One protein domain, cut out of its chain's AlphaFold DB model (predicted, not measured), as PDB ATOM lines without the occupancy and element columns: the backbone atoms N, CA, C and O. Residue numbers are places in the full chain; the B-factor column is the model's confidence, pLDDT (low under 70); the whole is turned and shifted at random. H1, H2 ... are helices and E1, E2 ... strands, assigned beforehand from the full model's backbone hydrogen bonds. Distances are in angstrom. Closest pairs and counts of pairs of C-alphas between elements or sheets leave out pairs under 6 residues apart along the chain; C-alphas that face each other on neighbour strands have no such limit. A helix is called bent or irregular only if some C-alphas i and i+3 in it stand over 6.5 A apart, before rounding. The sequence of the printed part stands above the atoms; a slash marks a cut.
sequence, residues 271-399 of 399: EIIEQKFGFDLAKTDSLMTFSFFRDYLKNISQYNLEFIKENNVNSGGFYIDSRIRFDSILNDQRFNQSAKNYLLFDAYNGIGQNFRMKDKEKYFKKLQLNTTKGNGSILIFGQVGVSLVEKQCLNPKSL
ATOM      1  N   GLU A 271      18.675 -26.768  -0.415       41.69
ATOM      2  CA  GLU A 271      20.061 -26.781  -0.928       41.69
ATOM      3  C   GLU A 271      20.360 -26.164  -2.309       41.69
ATOM      4  O   GLU A 271      20.997 -26.787  -3.155       41.69
ATOM      5  N   ILE A 272      19.996 -24.904  -2.536       44.69
ATOM      6  CA  ILE A 272      20.713 -24.077  -3.513       44.69
ATOM      7  C   ILE A 272      21.538 -23.090  -2.698       44.69
ATOM      8  O   ILE A 272      21.016 -22.099  -2.188       44.69
ATOM      9  N   ILE A 273      22.827 -23.394  -2.520       46.72
ATOM     10  CA  ILE A 273      23.788 -22.413  -2.011       46.72
ATOM     11  C   ILE A 273      23.962 -21.391  -3.134       46.72
ATOM     12  O   ILE A 273      24.783 -21.573  -4.030       46.72
ATOM     13  N   GLU A 274      23.136 -20.342  -3.136       54.38
ATOM     14  CA  GLU A 274      23.357 -19.203  -4.021       54.38
ATOM     15  C   GLU A 274      24.745 -18.637  -3.715       54.38
ATOM     16  O   GLU A 274      25.037 -18.237  -2.582       54.38
ATOM     17  N   GLN A 275      25.619 -18.617  -4.723       54.50
ATOM     18  CA  GLN A 275      26.894 -17.934  -4.598       54.50
ATOM     19  C   GLN A 275      26.598 -16.461  -4.321       54.50
ATOM     20  O   GLN A 275      25.987 -15.765  -5.134       54.50
ATOM     21  N   LYS A 276      26.987 -15.996  -3.133       70.38
ATOM     22  CA  LYS A 276      26.764 -14.613  -2.731       70.38
ATOM     23  C   LYS A 276      27.539 -13.708  -3.684       70.38
ATOM     24  O   LYS A 276      28.765 -13.784  -3.735       70.38
ATOM     25  N   PHE A 277      26.824 -12.854  -4.412       82.38
ATOM     26  CA  PHE A 277      27.451 -11.819  -5.223       82.38
ATOM     27  C   PHE A 277      28.336 -10.940  -4.335       82.38
ATOM     28  O   PHE A 277      27.915 -10.476  -3.268       82.38
ATOM     29  N   GLY A 278      29.571 -10.725  -4.771       86.69
ATOM     30  CA  GLY A 278      30.546  -9.948  -4.032       86.69
ATOM     31  C   GLY A 278      31.710  -9.543  -4.914       86.69
ATOM     32  O   GLY A 278      32.081 -10.253  -5.843       86.69
ATOM     33  N   PHE A 279      32.277  -8.390  -4.592       91.94
ATOM     34  CA  PHE A 279      33.503  -7.903  -5.206       91.94
ATOM     35  C   PHE A 279      34.711  -8.264  -4.350       91.94
ATOM     36  O   PHE A 279      34.616  -8.334  -3.120       91.94
ATOM     37  N   ASP A 280      35.854  -8.425  -5.010       91.44
ATOM     38  CA  ASP A 280      37.149  -8.502  -4.350       91.44
ATOM     39  C   ASP A 280      37.501  -7.138  -3.738       91.44
ATOM     40  O   ASP A 280      37.868  -6.191  -4.436       91.44
ATOM     41  N   LEU A 281      37.374  -7.035  -2.414       92.56
ATOM     42  CA  LEU A 281      37.645  -5.800  -1.679       92.56
ATOM     43  C   LEU A 281      39.132  -5.421  -1.683       92.56
ATOM     44  O   LEU A 281      39.445  -4.255  -1.437       92.56
ATOM     45  N   ALA A 282      40.045  -6.335  -2.033       91.81
ATOM     46  CA  ALA A 282      41.445  -5.976  -2.259       91.81
ATOM     47  C   ALA A 282      41.606  -5.033  -3.466       91.81
ATOM     48  O   ALA A 282      42.562  -4.265  -3.524       91.81
ATOM     49  N   LYS A 283      40.640  -5.025  -4.396       91.94
ATOM     50  CA  LYS A 283      40.596  -4.135  -5.567       91.94
ATOM     51  C   LYS A 283      39.779  -2.864  -5.332       91.94
ATOM     52  O   LYS A 283      39.360  -2.218  -6.286       91.94
ATOM     53  N   THR A 284      39.525  -2.497  -4.074       91.94
ATOM     54  CA  THR A 284      38.689  -1.332  -3.748       91.94
ATOM     55  C   THR A 284      39.158  -0.077  -4.477       91.94
ATOM     56  O   THR A 284      38.344   0.561  -5.134       91.94
ATOM     57  N   ASP A 285      40.450   0.248  -4.436       87.81
ATOM     58  CA  ASP A 285      40.950   1.513  -4.987       87.81
ATOM     59  C   ASP A 285      40.724   1.634  -6.500       87.81
ATOM     60  O   ASP A 285      40.338   2.701  -6.973       87.81
ATOM     61  N   SER A 286      40.858   0.539  -7.255       87.94
ATOM     62  CA  SER A 286      40.588   0.540  -8.698       87.94
ATOM     63  C   SER A 286      39.094   0.509  -9.028       87.94
ATOM     64  O   SER A 286      38.672   1.074 -10.034       87.94
ATOM     65  N   LEU A 287      38.273  -0.117  -8.182       91.38
ATOM     66  CA  LEU A 287      36.828  -0.218  -8.389       91.38
ATOM     67  C   LEU A 287      36.060   1.022  -7.913       91.38
ATOM     68  O   LEU A 287      34.930   1.238  -8.351       91.38
ATOM     69  N   MET A 288      36.650   1.856  -7.049       90.38
ATOM     70  CA  MET A 288      36.000   3.043  -6.481       90.38
ATOM     71  C   MET A 288      35.467   4.005  -7.543       90.38
ATOM     72  O   MET A 288      34.430   4.628  -7.311       90.38
ATOM     73  N   THR A 289      36.104   4.085  -8.717       90.69
ATOM     74  CA  THR A 289      35.625   4.922  -9.829       90.69
ATOM     75  C   THR A 289      34.221   4.546 -10.308       90.69
ATOM     76  O   THR A 289      33.520   5.417 -10.819       90.69
ATOM     77  N   PHE A 290      33.763   3.310 -10.096       93.62
ATOM     78  CA  PHE A 290      32.469   2.833 -10.577       93.62
ATOM     79  C   PHE A 290      31.354   3.011  -9.542       93.62
ATOM     80  O   PHE A 290      31.443   2.551  -8.398       93.62
ATOM     81  N   SER A 291      30.252   3.639  -9.947       92.69
ATOM     82  CA  SER A 291      29.134   3.966  -9.063       92.69
ATOM     83  C   SER A 291      28.471   2.721  -8.492       92.69
ATOM     84  O   SER A 291      28.084   2.716  -7.325       92.69
ATOM     85  N   PHE A 292      28.383   1.640  -9.272       93.25
ATOM     86  CA  PHE A 292      27.820   0.380  -8.787       93.25
ATOM     87  C   PHE A 292      28.655  -0.221  -7.647       93.25
ATOM     88  O   PHE A 292      28.097  -0.813  -6.725       93.25
ATOM     89  N   PHE A 293      29.981  -0.050  -7.665       94.81
ATOM     90  CA  PHE A 293      30.851  -0.571  -6.614       94.81
ATOM     91  C   PHE A 293      30.731   0.279  -5.348       94.81
ATOM     92  O   PHE A 293      30.622  -0.244  -4.239       94.81
ATOM     93  N   ARG A 294      30.627   1.600  -5.505       93.25
ATOM     94  CA  ARG A 294      30.292   2.505  -4.400       93.25
ATOM     95  C   ARG A 294      28.932   2.169  -3.772       93.25
ATOM     96  O   ARG A 294      28.795   2.187  -2.546       93.25
ATOM     97  N   ASP A 295      27.939   1.812  -4.584       91.12
ATOM     98  CA  ASP A 295      26.653   1.289  -4.115       91.12
ATOM     99  C   ASP A 295      26.815  -0.055  -3.394       91.12
ATOM    100  O   ASP A 295      26.194  -0.263  -2.352       91.12
ATOM    101  N   TYR A 296      27.658  -0.959  -3.894       93.56
ATOM    102  CA  TYR A 296      27.990  -2.216  -3.220       93.56
ATOM    103  C   TYR A 296      28.602  -1.980  -1.830       93.56
ATOM    104  O   TYR A 296      28.123  -2.559  -0.854       93.56
ATOM    105  N   LEU A 297      29.580  -1.078  -1.701       94.50
ATOM    106  CA  LEU A 297      30.190  -0.720  -0.415       94.50
ATOM    107  C   LEU A 297      29.151  -0.185   0.576       94.50
ATOM    108  O   LEU A 297      29.067  -0.662   1.713       94.50
ATOM    109  N   LYS A 298      28.304   0.759   0.136       92.31
ATOM    110  CA  LYS A 298      27.176   1.269   0.938       92.31
ATOM    111  C   LYS A 298      26.323   0.109   1.440       92.31
ATOM    112  O   LYS A 298      26.051  -0.009   2.635       92.31
ATOM    113  N   ASN A 299      25.994  -0.798   0.532       88.62
ATOM    114  CA  ASN A 299      25.156  -1.955   0.770       88.62
ATOM    115  C   ASN A 299      25.721  -2.956   1.781       88.62
ATOM    116  O   ASN A 299      24.945  -3.505   2.566       88.62
ATOM    117  N   ILE A 300      27.023  -3.233   1.755       90.44
ATOM    118  CA  ILE A 300      27.645  -4.172   2.699       90.44
ATOM    119  C   ILE A 300      27.992  -3.516   4.041       90.44
ATOM    120  O   ILE A 300      28.022  -4.215   5.049       90.44
ATOM    121  N   SER A 301      28.160  -2.188   4.081       92.44
ATOM    122  CA  SER A 301      28.365  -1.435   5.331       92.44
ATOM    123  C   SER A 301      27.106  -1.318   6.201       92.44
ATOM    124  O   SER A 301      27.198  -1.020   7.384       92.44
ATOM    125  N   GLN A 302      25.926  -1.527   5.614       88.88
ATOM    126  CA  GLN A 302      24.630  -1.458   6.302       88.88
ATOM    127  C   GLN A 302      24.137  -2.824   6.806       88.88
ATOM    128  O   GLN A 302      23.080  -2.913   7.427       88.88
ATOM    129  N   TYR A 303      24.846  -3.903   6.475       70.81
ATOM    130  CA  TYR A 303      24.365  -5.262   6.688       70.81
ATOM    131  C   TYR A 303      24.159  -5.551   8.187       70.81
ATOM    132  O   TYR A 303      25.050  -5.291   8.988       70.81
ATOM    133  N   ASN A 304      22.994  -6.103   8.546       72.00
ATOM    134  CA  ASN A 304      22.545  -6.407   9.918       72.00
ATOM    135  C   ASN A 304      22.270  -5.209  10.841       72.00
ATOM    136  O   ASN A 304      22.076  -5.411  12.038       72.00
ATOM    137  N   LEU A 305      22.209  -3.982  10.321       82.25
ATOM    138  CA  LEU A 305      21.781  -2.847  11.134       82.25
ATOM    139  C   LEU A 305      20.257  -2.800  11.248       82.25
ATOM    140  O   LEU A 305      19.536  -2.945  10.257       82.25
ATOM    141  N   GLU A 306      19.774  -2.573  12.466       77.00
ATOM    142  CA  GLU A 306      18.356  -2.350  12.718       77.00
ATOM    143  C   GLU A 306      17.919  -0.971  12.213       77.00
ATOM    144  O   GLU A 306      18.677   0.007  12.206       77.00
ATOM    145  N   PHE A 307      16.662  -0.899  11.786       81.12
ATOM    146  CA  PHE A 307      16.036   0.360  11.417       81.12
ATOM    147  C   PHE A 307      15.419   1.019  12.644       81.12
ATOM    148  O   PHE A 307      14.663   0.394  13.388       81.12
ATOM    149  N   ILE A 308      15.670   2.313  12.791       83.06
ATOM    150  CA  ILE A 308      14.943   3.178  13.707       83.06
ATOM    151  C   ILE A 308      13.628   3.563  13.036       83.06
ATOM    152  O   ILE A 308      13.597   4.030  11.892       83.06
ATOM    153  N   LYS A 309      12.533   3.361  13.770       83.12
ATOM    154  CA  LYS A 309      11.205   3.838  13.399       83.12
ATOM    155  C   LYS A 309      10.833   4.996  14.313       83.12
ATOM    156  O   LYS A 309      10.612   4.793  15.504       83.12
ATOM    157  N   GLU A 310      10.728   6.187  13.747       78.44
ATOM    158  CA  GLU A 310      10.181   7.345  14.449       78.44
ATOM    159  C   GLU A 310       8.701   7.473  14.102       78.44
ATOM    160  O   GLU A 310       8.341   7.563  12.930       78.44
ATOM    161  N   ASN A 311       7.833   7.469  15.112       72.88
ATOM    162  CA  ASN A 311       6.409   7.736  14.939       72.88
ATOM    163  C   ASN A 311       6.113   9.137  15.487       72.88
ATOM    164  O   ASN A 311       6.074   9.306  16.704       72.88
ATOM    165  N   ASN A 312       5.852  10.115  14.620       66.44
ATOM    166  CA  ASN A 312       5.153  11.337  15.017       66.44
ATOM    167  C   ASN A 312       3.679  11.221  14.611       66.44
ATOM    168  O   ASN A 312       3.341  10.520  13.655       66.44
ATOM    169  N   VAL A 313       2.802  11.928  15.329       54.03
ATOM    170  CA  VAL A 313       1.329  11.821  15.245       54.03
ATOM    171  C   VAL A 313       0.785  11.879  13.802       54.03
ATOM    172  O   VAL A 313      -0.209  11.222  13.523       54.03
ATOM    173  N   ASN A 314       1.468  12.572  12.876       45.03
ATOM    174  CA  ASN A 314       1.086  12.693  11.455       45.03
ATOM    175  C   ASN A 314       2.222  12.414  10.443       45.03
ATOM    176  O   ASN A 314       2.042  12.617   9.244       45.03
ATOM    177  N   SER A 315       3.414  12.002  10.887       49.03
ATOM    178  CA  SER A 315       4.543  11.675   9.998       49.03
ATOM    179  C   SER A 315       5.570  10.815  10.729       49.03
ATOM    180  O   SER A 315       5.773  10.977  11.924       49.03
ATOM    181  N   GLY A 316       6.224   9.886  10.043       59.81
ATOM    182  CA  GLY A 316       7.231   9.030  10.664       59.81
ATOM    183  C   GLY A 316       8.431   8.803   9.763       59.81
ATOM    184  O   GLY A 316       8.290   8.750   8.542       59.81
ATOM    185  N   GLY A 317       9.604   8.684  10.377       70.50
ATOM    186  CA  GLY A 317      10.856   8.346   9.710       70.50
ATOM    187  C   GLY A 317      11.146   6.850   9.810       70.50
ATOM    188  O   GLY A 317      10.841   6.209  10.816       70.50
ATOM    189  N   PHE A 318      11.750   6.286   8.765       78.56
ATOM    190  CA  PHE A 318      12.302   4.934   8.786       78.56
ATOM    191  C   PHE A 318      13.712   4.979   8.206       78.56
ATOM    192  O   PHE A 318      13.883   5.156   7.000       78.56
ATOM    193  N   TYR A 319      14.721   4.871   9.065       84.31
ATOM    194  CA  TYR A 319      16.122   5.024   8.672       84.31
ATOM    195  C   TYR A 319      17.037   4.130   9.512       84.31
ATOM    196  O   TYR A 319      16.672   3.665  10.586       84.31
ATOM    197  N   ILE A 320      18.232   3.847   9.001       87.06
ATOM    198  CA  ILE A 320      19.244   3.037   9.695       87.06
ATOM    199  C   ILE A 320      19.927   3.891  10.765       87.06
ATOM    200  O   ILE A 320      20.213   5.068  10.507       87.06
ATOM    201  N   ASP A 321      20.266   3.310  11.924       91.25
ATOM    202  CA  ASP A 321      21.113   4.012  12.896       91.25
ATOM    203  C   ASP A 321      22.509   4.276  12.308       91.25
ATOM    204  O   ASP A 321      23.417   3.441  12.321       91.25
ATOM    205  N   SER A 322      22.669   5.481  11.768       92.56
ATOM    206  CA  SER A 322      23.875   5.887  11.056       92.56
ATOM    207  C   SER A 322      25.066   6.085  11.996       92.56
ATOM    208  O   SER A 322      26.203   6.065  11.536       92.56
ATOM    209  N   ARG A 323      24.835   6.211  13.311       93.56
ATOM    210  CA  ARG A 323      25.891   6.297  14.331       93.56
ATOM    211  C   ARG A 323      26.536   4.934  14.546       93.56
ATOM    212  O   ARG A 323      27.758   4.828  14.519       93.56
ATOM    213  N   ILE A 324      25.708   3.895  14.694       93.56
ATOM    214  CA  ILE A 324      26.183   2.508  14.790       93.56
ATOM    215  C   ILE A 324      26.908   2.143  13.500       93.56
ATOM    216  O   ILE A 324      28.038   1.672  13.557       93.56
ATOM    217  N   ARG A 325      26.312   2.455  12.340       94.69
ATOM    218  CA  ARG A 325      26.956   2.244  11.037       94.69
ATOM    219  C   ARG A 325      28.344   2.878  10.968       94.69
ATOM    220  O   ARG A 325      29.284   2.223  10.532       94.69
ATOM    221  N   PHE A 326      28.467   4.138  11.389       95.94
ATOM    222  CA  PHE A 326      29.733   4.869  11.385       95.94
ATOM    223  C   PHE A 326      30.798   4.145  12.217       95.94
ATOM    224  O   PHE A 326      31.899   3.892  11.730       95.94
ATOM    225  N   ASP A 327      30.458   3.758  13.446       94.75
ATOM    226  CA  ASP A 327      31.382   3.049  14.335       94.75
ATOM    227  C   ASP A 327      31.706   1.634  13.820       94.75
ATOM    228  O   ASP A 327      32.845   1.182  13.932       94.75
ATOM    229  N   SER A 328      30.755   0.944  13.185       94.25
ATOM    230  CA  SER A 328      31.004  -0.343  12.527       94.25
ATOM    231  C   SER A 328      31.976  -0.211  11.353       94.25
ATOM    232  O   SER A 328      32.898  -1.012  11.256       94.25
ATOM    233  N   ILE A 329      31.828   0.810  10.499       95.44
ATOM    234  CA  ILE A 329      32.741   1.057   9.368       95.44
ATOM    235  C   ILE A 329      34.179   1.268   9.853       95.44
ATOM    236  O   ILE A 329      35.109   0.736   9.249       95.44
ATOM    237  N   LEU A 330      34.378   2.022  10.940       93.94
ATOM    238  CA  LEU A 330      35.716   2.268  11.489       93.94
ATOM    239  C   LEU A 330      36.420   0.974  11.908       93.94
ATOM    240  O   LEU A 330      37.609   0.800  11.621       93.94
ATOM    241  N   ASN A 331      35.672   0.077  12.549       92.88
ATOM    242  CA  ASN A 331      36.187  -1.163  13.120       92.88
ATOM    243  C   ASN A 331      36.279  -2.318  12.107       92.88
ATOM    244  O   ASN A 331      36.975  -3.301  12.363       92.88
ATOM    245  N   ASP A 332      35.598  -2.217  10.966       92.94
ATOM    246  CA  ASP A 332      35.571  -3.263   9.947       92.94
ATOM    247  C   ASP A 332      36.872  -3.280   9.127       92.94
ATOM    248  O   ASP A 332      37.197  -2.339   8.396       92.94
ATOM    249  N   GLN A 333      37.621  -4.377   9.256       92.50
ATOM    250  CA  GLN A 333      38.908  -4.584   8.582       92.50
ATOM    251  C   GLN A 333      38.762  -4.894   7.088       92.50
ATOM    252  O   GLN A 333      39.745  -4.851   6.355       92.50
ATOM    253  N   ARG A 334      37.546  -5.191   6.613       92.12
ATOM    254  CA  ARG A 334      37.290  -5.432   5.187       92.12
ATOM    255  C   ARG A 334      37.373  -4.150   4.360       92.12
ATOM    256  O   ARG A 334      37.573  -4.227   3.152       92.12
ATOM    257  N   PHE A 335      37.184  -2.984   4.983       94.00
ATOM    258  CA  PHE A 335      37.258  -1.694   4.305       94.00
ATOM    259  C   PHE A 335      38.662  -1.109   4.427       94.00
ATOM    260  O   PHE A 335      39.135  -0.828   5.528       94.00
ATOM    261  N   ASN A 336      39.310  -0.868   3.287       92.44
ATOM    262  CA  ASN A 336      40.541  -0.083   3.250       92.44
ATOM    263  C   ASN A 336      40.248   1.414   3.510       92.44
ATOM    264  O   ASN A 336      39.092   1.828   3.646       92.44
ATOM    265  N   GLN A 337      41.290   2.249   3.563       90.44
ATOM    266  CA  GLN A 337      41.123   3.675   3.856       90.44
ATOM    267  C   GLN A 337      40.273   4.415   2.807       90.44
ATOM    268  O   GLN A 337      39.505   5.301   3.176       90.44
ATOM    269  N   SER A 338      40.356   4.041   1.528       89.00
ATOM    270  CA  SER A 338      39.559   4.648   0.454       89.00
ATOM    271  C   SER A 338      38.060   4.378   0.638       89.00
ATOM    272  O   SER A 338      37.253   5.312   0.686       89.00
ATOM    273  N   ALA A 339      37.690   3.114   0.881       92.31
ATOM    274  CA  ALA A 339      36.319   2.748   1.233       92.31
ATOM    275  C   ALA A 339      35.859   3.436   2.523       92.31
ATOM    276  O   ALA A 339      34.735   3.935   2.568       92.31
ATOM    277  N   LYS A 340      36.705   3.503   3.564       93.38
ATOM    278  CA  LYS A 340      36.367   4.194   4.821       93.38
ATOM    279  C   LYS A 340      36.107   5.678   4.592       93.38
ATOM    280  O   LYS A 340      35.074   6.163   5.040       93.38
ATOM    281  N   ASN A 341      36.969   6.377   3.857       89.88
ATOM    282  CA  ASN A 341      36.769   7.788   3.531       89.88
ATOM    283  C   ASN A 341      35.386   7.996   2.901       89.88
ATOM    284  O   ASN A 341      34.584   8.761   3.430       89.88
ATOM    285  N   TYR A 342      35.050   7.234   1.861       90.94
ATOM    286  CA  TYR A 342      33.742   7.323   1.213       90.94
ATOM    287  C   TYR A 342      32.562   6.974   2.146       90.94
ATOM    288  O   TYR A 342      31.589   7.726   2.251       90.94
ATOM    289  N   LEU A 343      32.639   5.845   2.853       94.00
ATOM    290  CA  LEU A 343      31.542   5.326   3.673       94.00
ATOM    291  C   LEU A 343      31.283   6.146   4.941       94.00
ATOM    292  O   LEU A 343      30.132   6.248   5.365       94.00
ATOM    293  N   LEU A 344      32.317   6.732   5.550       94.62
ATOM    294  CA  LEU A 344      32.171   7.563   6.746       94.62
ATOM    295  C   LEU A 344      31.473   8.886   6.428       94.62
ATOM    296  O   LEU A 344      30.624   9.312   7.211       94.62
ATOM    297  N   PHE A 345      31.758   9.505   5.276       91.75
ATOM    298  CA  PHE A 345      31.001  10.672   4.815       91.75
ATOM    299  C   PHE A 345      29.530  10.319   4.559       91.75
ATOM    300  O   PHE A 345      28.638  11.038   5.011       91.75
ATOM    301  N   ASP A 346      29.263   9.187   3.904       92.12
ATOM    302  CA  ASP A 346      27.896   8.710   3.661       92.12
ATOM    303  C   ASP A 346      27.134   8.430   4.971       92.12
ATOM    304  O   ASP A 346      25.991   8.862   5.142       92.12
ATOM    305  N   ALA A 347      27.776   7.770   5.939       94.38
ATOM    306  CA  ALA A 347      27.204   7.547   7.263       94.38
ATOM    307  C   ALA A 347      26.984   8.870   8.018       94.38
ATOM    308  O   ALA A 347      25.924   9.067   8.612       94.38
ATOM    309  N   TYR A 348      27.933   9.807   7.957       94.81
ATOM    310  CA  TYR A 348      27.801  11.116   8.595       94.81
ATOM    311  C   TYR A 348      26.653  11.943   8.009       94.81
ATOM    312  O   TYR A 348      25.928  12.586   8.765       94.81
ATOM    313  N   ASN A 349      26.416  11.880   6.697       91.56
ATOM    314  CA  ASN A 349      25.245  12.508   6.080       91.56
ATOM    315  C   ASN A 349      23.935  11.960   6.682       91.56
ATOM    316  O   ASN A 349      23.050  12.730   7.055       91.56
ATOM    317  N   GLY A 350      23.845  10.640   6.887       90.69
ATOM    318  CA  GLY A 350      22.721  10.015   7.592       90.69
ATOM    319  C   GLY A 350      22.572  10.485   9.047       90.69
ATOM    320  O   GLY A 350      21.449  10.679   9.520       90.69
ATOM    321  N   ILE A 351      23.687  10.739   9.745       92.31
ATOM    322  CA  ILE A 351      23.688  11.342  11.091       92.31
ATOM    323  C   ILE A 351      23.162  12.783  11.038       92.31
ATOM    324  O   ILE A 351      22.296  13.166  11.825       92.31
ATOM    325  N   GLY A 352      23.656  13.575  10.085       90.75
ATOM    326  CA  GLY A 352      23.274  14.970   9.881       90.75
ATOM    327  C   GLY A 352      21.782  15.155   9.608       90.75
ATOM    328  O   GLY A 352      21.204  16.139  10.068       90.75
ATOM    329  N   GLN A 353      21.153  14.200   8.923       88.50
ATOM    330  CA  GLN A 353      19.728  14.246   8.590       88.50
ATOM    331  C   GLN A 353      18.817  13.821   9.747       88.50
ATOM    332  O   GLN A 353      17.759  14.419   9.922       88.50
ATOM    333  N   ASN A 354      19.221  12.824  10.539       88.50
ATOM    334  CA  ASN A 354      18.286  12.109  11.418       88.50
ATOM    335  C   ASN A 354      18.591  12.213  12.922       88.50
ATOM    336  O   ASN A 354      17.845  11.673  13.734       88.50
ATOM    337  N   PHE A 355      19.691  12.853  13.328       88.81
ATOM    338  CA  PHE A 355      20.116  12.871  14.733       88.81
ATOM    339  C   PHE A 355      20.298  14.283  15.291       88.81
ATOM    340  O   PHE A 355      20.405  15.274  14.569       88.81
ATOM    341  N   ARG A 356      20.319  14.378  16.626       90.44
ATOM    342  CA  ARG A 356      20.422  15.647  17.363       90.44
ATOM    343  C   ARG A 356      21.799  16.290  17.194       90.44
ATOM    344  O   ARG A 356      22.787  15.601  16.962       90.44
ATOM    345  N   MET A 357      21.878  17.602  17.430       90.88
ATOM    346  CA  MET A 357      23.114  18.391  17.278       90.88
ATOM    347  C   MET A 357      24.324  17.785  18.006       90.88
ATOM    348  O   MET A 357      25.395  17.664  17.423       90.88
ATOM    349  N   LYS A 358      24.133  17.293  19.237       93.88
ATOM    350  CA  LYS A 358      25.195  16.639  20.020       93.88
ATOM    351  C   LYS A 358      25.811  15.429  19.301       93.88
ATOM    352  O   LYS A 358      27.023  15.229  19.367       93.88
ATOM    353  N   ASP A 359      24.994  14.630  18.614       91.81
ATOM    354  CA  ASP A 359      25.487  13.507  17.812       91.81
ATOM    355  C   ASP A 359      26.211  14.024  16.560       91.81
ATOM    356  O   ASP A 359      27.308  13.556  16.259       91.81
ATOM    357  N   LYS A 360      25.667  15.044  15.880       93.88
ATOM    358  CA  LYS A 360      26.320  15.667  14.714       93.88
ATOM    359  C   LYS A 360      27.717  16.192  15.053       93.88
ATOM    360  O   LYS A 360      28.660  15.905  14.323       93.88
ATOM    361  N   GLU A 361      27.883  16.895  16.172       93.50
ATOM    362  CA  GLU A 361      29.181  17.418  16.624       93.50
ATOM    363  C   GLU A 361      30.164  16.301  16.998       93.50
ATOM    364  O   GLU A 361      31.329  16.323  16.594       93.50
ATOM    365  N   LYS A 362      29.697  15.300  17.757       96.19
ATOM    366  CA  LYS A 362      30.516  14.147  18.160       96.19
ATOM    367  C   LYS A 362      31.061  13.413  16.938       96.19
ATOM    368  O   LYS A 362      32.255  13.119  16.877       96.19
ATOM    369  N   TYR A 363      30.192  13.104  15.981       95.69
ATOM    370  CA  TYR A 363      30.577  12.341  14.799       95.69
ATOM    371  C   TYR A 363      31.318  13.182  13.762       95.69
ATOM    372  O   TYR A 363      32.152  12.628  13.057       95.69
ATOM    373  N   PHE A 364      31.133  14.505  13.737       94.38
ATOM    374  CA  PHE A 364      31.981  15.390  12.939       94.38
ATOM    375  C   PHE A 364      33.439  15.339  13.406       94.38
ATOM    376  O   PHE A 364      34.341  15.141  12.599       94.38
ATOM    377  N   LYS A 365      33.675  15.412  14.723       93.81
ATOM    378  CA  LYS A 365      35.025  15.262  15.291       93.81
ATOM    379  C   LYS A 365      35.619  13.888  14.970       93.81
ATOM    380  O   LYS A 365      36.778  13.802  14.581       93.81
ATOM    381  N   LYS A 366      34.826  12.813  15.081       94.81
ATOM    382  CA  LYS A 366      35.269  11.467  14.674       94.81
ATOM    383  C   LYS A 366      35.618  11.408  13.185       94.81
ATOM    384  O   LYS A 366      36.638  10.822  12.846       94.81
ATOM    385  N   LEU A 367      34.806  12.009  12.316       92.94
ATOM    386  CA  LEU A 367      35.057  12.074  10.878       92.94
ATOM    387  C   LEU A 367      36.400  12.758  10.604       92.94
ATOM    388  O   LEU A 367      37.271  12.137  10.010       92.94
ATOM    389  N   GLN A 368      36.625  13.952  11.164       89.62
ATOM    390  CA  GLN A 368      37.887  14.691  11.024       89.62
ATOM    391  C   GLN A 368      39.122  13.905  11.496       89.62
ATOM    392  O   GLN A 368      40.200  14.077  10.935       89.62
ATOM    393  N   LEU A 369      38.980  13.067  12.527       89.94
ATOM    394  CA  LEU A 369      40.074  12.248  13.057       89.94
ATOM    395  C   LEU A 369      40.384  11.014  12.199       89.94
ATOM    396  O   LEU A 369      41.520  10.550  12.211       89.94
ATOM    397  N   ASN A 370      39.389  10.460  11.498       87.38
ATOM    398  CA  ASN A 370      39.492   9.150  10.841       87.38
ATOM    399  C   ASN A 370      39.497   9.213   9.306       87.38
ATOM    400  O   ASN A 370      39.758   8.202   8.655       87.38
ATOM    401  N   THR A 371      39.225  10.378   8.719       80.44
ATOM    402  CA  THR A 371      39.455  10.630   7.293       80.44
ATOM    403  C   THR A 371      40.799  11.322   7.112       80.44
ATOM    404  O   THR A 371      41.099  12.293   7.806       80.44
ATOM    405  N   THR A 372      41.625  10.822   6.197       65.56
ATOM    406  CA  THR A 372      42.997  11.300   5.974       65.56
ATOM    407  C   THR A 372      43.086  12.809   5.717       65.56
ATOM    408  O   THR A 372      42.426  13.328   4.818       65.56
ATOM    409  N   LYS A 373      44.005  13.485   6.428       47.56
ATOM    410  CA  LYS A 373      44.612  14.762   6.010       47.56
ATOM    411  C   LYS A 373      45.571  14.495   4.839       47.56
ATOM    412  O   LYS A 373      46.776  14.398   5.042       47.56
ATOM    413  N   GLY A 374      45.055  14.345   3.623       36.34
ATOM    414  CA  GLY A 374      45.894  14.462   2.428       36.34
ATOM    415  C   GLY A 374      46.286  15.931   2.260       36.34
ATOM    416  O   GLY A 374      45.405  16.753   2.052       36.34
ATOM    417  N   ASN A 375      47.567  16.261   2.460       30.22
ATOM    418  CA  ASN A 375      48.197  17.574   2.247       30.22
ATOM    419  C   ASN A 375      47.282  18.815   2.362       30.22
ATOM    420  O   ASN A 375      46.715  19.310   1.391       30.22
ATOM    421  N   GLY A 376      47.229  19.382   3.570       30.64
ATOM    422  CA  GLY A 376      47.075  20.830   3.758       30.64
ATOM    423  C   GLY A 376      45.711  21.470   3.494       30.64
ATOM    424  O   GLY A 376      45.609  22.681   3.651       30.64
ATOM    425  N   SER A 377      44.661  20.717   3.169       30.08
ATOM    426  CA  SER A 377      43.320  21.291   2.999       30.08
ATOM    427  C   SER A 377      42.281  20.472   3.749       30.08
ATOM    428  O   SER A 377      42.173  19.261   3.567       30.08
ATOM    429  N   ILE A 378      41.484  21.138   4.589       33.53
ATOM    430  CA  ILE A 378      40.188  20.609   5.015       33.53
ATOM    431  C   ILE A 378      39.363  20.491   3.733       33.53
ATOM    432  O   ILE A 378      38.818  21.478   3.244       33.53
ATOM    433  N   LEU A 379      39.328  19.298   3.145       36.88
ATOM    434  CA  LEU A 379      38.433  19.007   2.038       36.88
ATOM    435  C   LEU A 379      37.015  18.962   2.597       36.88
ATOM    436  O   LEU A 379      36.551  17.970   3.156       36.88
ATOM    437  N   ILE A 380      36.337  20.093   2.460       33.97
ATOM    438  CA  ILE A 380      34.887  20.187   2.498       33.97
ATOM    439  C   ILE A 380      34.391  19.530   1.204       33.97
ATOM    440  O   ILE A 380      34.262  20.175   0.166       33.97
ATOM    441  N   PHE A 381      34.175  18.215   1.241       36.94
ATOM    442  CA  PHE A 381      33.552  17.490   0.139       36.94
ATOM    443  C   PHE A 381      32.107  17.971  -0.049       36.94
ATOM    444  O   PHE A 381      31.288  17.892   0.866       36.94
ATOM    445  N   GLY A 382      31.787  18.433  -1.258       34.56
ATOM    446  CA  GLY A 382      30.426  18.678  -1.730       34.56
ATOM    447  C   GLY A 382      29.812  20.012  -1.291       34.56
ATOM    448  O   GLY A 382      29.158  20.106  -0.250       34.56
ATOM    449  N   GLN A 383      29.870  21.008  -2.182       33.69
ATOM    450  CA  GLN A 383      29.154  22.296  -2.101       33.69
ATOM    451  C   GLN A 383      27.617  22.181  -1.964       33.69
ATOM    452  O   GLN A 383      26.939  23.191  -1.795       33.69
ATOM    453  N   VAL A 384      27.047  20.972  -1.994       38.03
ATOM    454  CA  VAL A 384      25.609  20.738  -1.778       38.03
ATOM    455  C   VAL A 384      25.318  20.084  -0.419       38.03
ATOM    456  O   VAL A 384      24.269  20.346   0.158       38.03
ATOM    457  N   GLY A 385      26.245  19.294   0.137       32.78
ATOM    458  CA  GLY A 385      26.060  18.605   1.419       32.78
ATOM    459  C   GLY A 385      26.512  19.442   2.612       32.78
ATOM    460  O   GLY A 385      25.739  19.680   3.539       32.78
ATOM    461  N   VAL A 386      27.739  19.968   2.572       37.38
ATOM    462  CA  VAL A 386      28.292  20.699   3.723       37.38
ATOM    463  C   VAL A 386      27.714  22.108   3.833       37.38
ATOM    464  O   VAL A 386      27.429  22.544   4.938       37.38
ATOM    465  N   SER A 387      27.367  22.769   2.721       35.81
ATOM    466  CA  SER A 387      26.639  24.052   2.777       35.81
ATOM    467  C   SER A 387      25.281  23.942   3.484       35.81
ATOM    468  O   SER A 387      24.794  24.950   3.998       35.81
ATOM    469  N   LEU A 388      24.632  22.775   3.467       36.41
ATOM    470  CA  LEU A 388      23.367  22.545   4.169       36.41
ATOM    471  C   LEU A 388      23.617  22.166   5.633       36.41
ATOM    472  O   LEU A 388      22.895  22.630   6.512       36.41
ATOM    473  N   VAL A 389      24.677  21.399   5.902       39.56
ATOM    474  CA  VAL A 389      25.065  20.962   7.252       39.56
ATOM    475  C   VAL A 389      25.674  22.104   8.080       39.56
ATOM    476  O   VAL A 389      25.262  22.296   9.218       39.56
ATOM    477  N   GLU A 390      26.552  22.941   7.522       38.78
ATOM    478  CA  GLU A 390      27.060  24.153   8.188       38.78
ATOM    479  C   GLU A 390      25.940  25.165   8.450       38.78
ATOM    480  O   GLU A 390      25.869  25.725   9.542       38.78
ATOM    481  N   LYS A 391      25.003  25.349   7.507       38.97
ATOM    482  CA  LYS A 391      23.835  26.224   7.721       38.97
ATOM    483  C   LYS A 391      22.907  25.715   8.825       38.97
ATOM    484  O   LYS A 391      22.356  26.532   9.556       38.97
ATOM    485  N   GLN A 392      22.751  24.398   8.972       39.12
ATOM    486  CA  GLN A 392      21.960  23.803  10.054       39.12
ATOM    487  C   GLN A 392      22.680  23.824  11.410       39.12
ATOM    488  O   GLN A 392      22.014  23.897  12.441       39.12
ATOM    489  N   CYS A 393      24.013  23.771  11.432       37.75
ATOM    490  CA  CYS A 393      24.800  23.841  12.666       37.75
ATOM    491  C   CYS A 393      25.019  25.282  13.166       37.75
ATOM    492  O   CYS A 393      25.187  25.477  14.365       37.75
ATOM    493  N   LEU A 394      24.989  26.290  12.283       36.97
ATOM    494  CA  LEU A 394      25.305  27.687  12.625       36.97
ATOM    495  C   LEU A 394      24.090  28.619  12.765       36.97
ATOM    496  O   LEU A 394      24.276  29.782  13.121       36.97
ATOM    497  N   ASN A 395      22.855  28.161  12.519       34.12
ATOM    498  CA  ASN A 395      21.679  29.026  12.651       34.12
ATOM    499  C   ASN A 395      20.501  28.349  13.384       34.12
ATOM    500  O   ASN A 395      19.677  27.691  12.752       34.12
ATOM    501  N   PRO A 396      20.355  28.541  14.709       32.72
ATOM    502  CA  PRO A 396      19.235  27.992  15.478       32.72
ATOM    503  C   PRO A 396      17.898  28.734  15.259       32.72
ATOM    504  O   PRO A 396      16.957  28.509  16.014       32.72
ATOM    505  N   LYS A 397      17.785  29.630  14.263       29.31
ATOM    506  CA  LYS A 397      16.604  30.493  14.041       29.31
ATOM    507  C   LYS A 397      15.936  30.363  12.664       29.31
ATOM    508  O   LYS A 397      15.321  31.315  12.194       29.31
ATOM    509  N   SER A 398      16.000  29.205  12.016       34.97
ATOM    510  CA  SER A 398      15.109  28.929  10.878       34.97
ATOM    511  C   SER A 398      14.426  27.573  11.027       34.97
ATOM    512  O   SER A 398      14.850  26.579  10.435       34.97
ATOM    513  N   LEU A 399      13.385  27.573  11.854       33.59
ATOM    514  CA  LEU A 399      12.223  26.696  11.765       33.59
ATOM    515  C   LEU A 399      10.997  27.597  11.671       33.59
ATOM    516  O   LEU A 399      10.952  28.564  12.468       33.59
TER     517      LEU A 399
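Overview. This is residues 271 to 399 of the 399 residues of an uncharacterized protein of Gelidibacter sediminis (UniProt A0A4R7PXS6). Three helices, H3, H4 and H5, stand side by side in an up-and-down bundle whose centres make a triangle; H2 crosses H4 nearly at a right angle, and H1 packs on the first residues of H4. Near the last residues of H4 a narrow antiparallel hairpin of two strands, E1 and E2, reaches outward so that its tip, residues 311 to 316, sticks out, as do the two tails, residues 271 to 276 and 394 to 399; H6, modelled with low confidence, sits loosely near H4 and H5. The printed part has 129 residues, with six named helices and two named strands in the order H1, H2, E1, E2, H3, H4, H5, H6, and its class is mostly helix. The whole is flat and only just compact, close to loose, with a radius of gyration of the C-alphas of 16.7 A and spans of 56 by 46 by 24 A.

Along the chain. After the free residues 271 to 276, H1 takes residues 281 to 287, from C-alpha 281 at (37.645, -5.800, -1.679). H1 is irregular, its C-alphas 282 and 285 being 8.0 A apart. H2 takes residues 291 to 301 and measures 15.4 A from first to last C-alpha. E1, residues 307 to 312, is 15.9 A long, and E2, residues 315 to 320, is 17.1 A long. H3 takes residues 322 to 331 and measures 14.3 A. H4, the longest helix, takes residues 337 to 354 and runs 25.5 A from C-alpha 337 at (41.123, 3.675, 3.856). H5, residues 357 to 370, is 19.9 A long. H6 takes residues 386 to 394, ending with C-alpha 394 at (25.305, 27.687, 12.625).

Arrangement. H4 is the hub and touches four helices. H3 and H4 form a helical hairpin: they touch, closest at the C-alphas of Ser 322 and Ala 347, 5.3 A apart, at a shallow tilt of 17 degrees, opposite ways. H4 and H5 form another, touching closest at the C-alphas of Gly 352 and Lys 360, 5.8 A, at a shallow tilt of 7 degrees, opposite ways. H3 and H5 are close but not clearly touching; their closest C-alphas, those of Arg 323 and Tyr 363, are 7.7 A apart. With residues 339 to 346 alone H4 touches H2, closest at the C-alphas of Leu 343 and Lys 298, 6.6 A; at 72 degrees the two are only just about perpendicular. With residues 338 to 339 alone H4 touches H1, closest at the C-alphas of Ser 338 and Asp 285, 6.4 A, about perpendicular at 84 degrees. H2 and H3 only just touch, with 3 pairs of C-alphas within 8 A, the closest being Ser 301 and Ile 329, 6.5 A. E1 and E2 form an antiparallel hairpin at 166 degrees between their directions; N 308 and O 319, at 2.8 A, and N 310 and O 317, at 2.9 A, are within hydrogen-bond range. The closest C-alphas of E2 and H4 are those of Tyr 319 and Asn 354, 7.9 A apart. H6 is close to H4 but not clearly touching, with the C-alphas of Val 389 and Gly 352 6.8 A apart. In H2, H3, H4 and H5 every O i to N i+4 pair is within hydrogen-bond range; in H6 it is 4 of 5, and in H1 1 of 3, beside 3 of 4 O i to N i+3 pairs.

Size, cuts and confidence. The C-alphas farthest apart, those of Glu 271 and Lys 397, are 59.3 A apart. The printed part has no cut. The link from H5 to H6 is long, 15 residues; the other links are tight. The mean pLDDT of the printed part is 75.3, and residues 271 to 275, 312 to 316 and 372 to 399 are under 70.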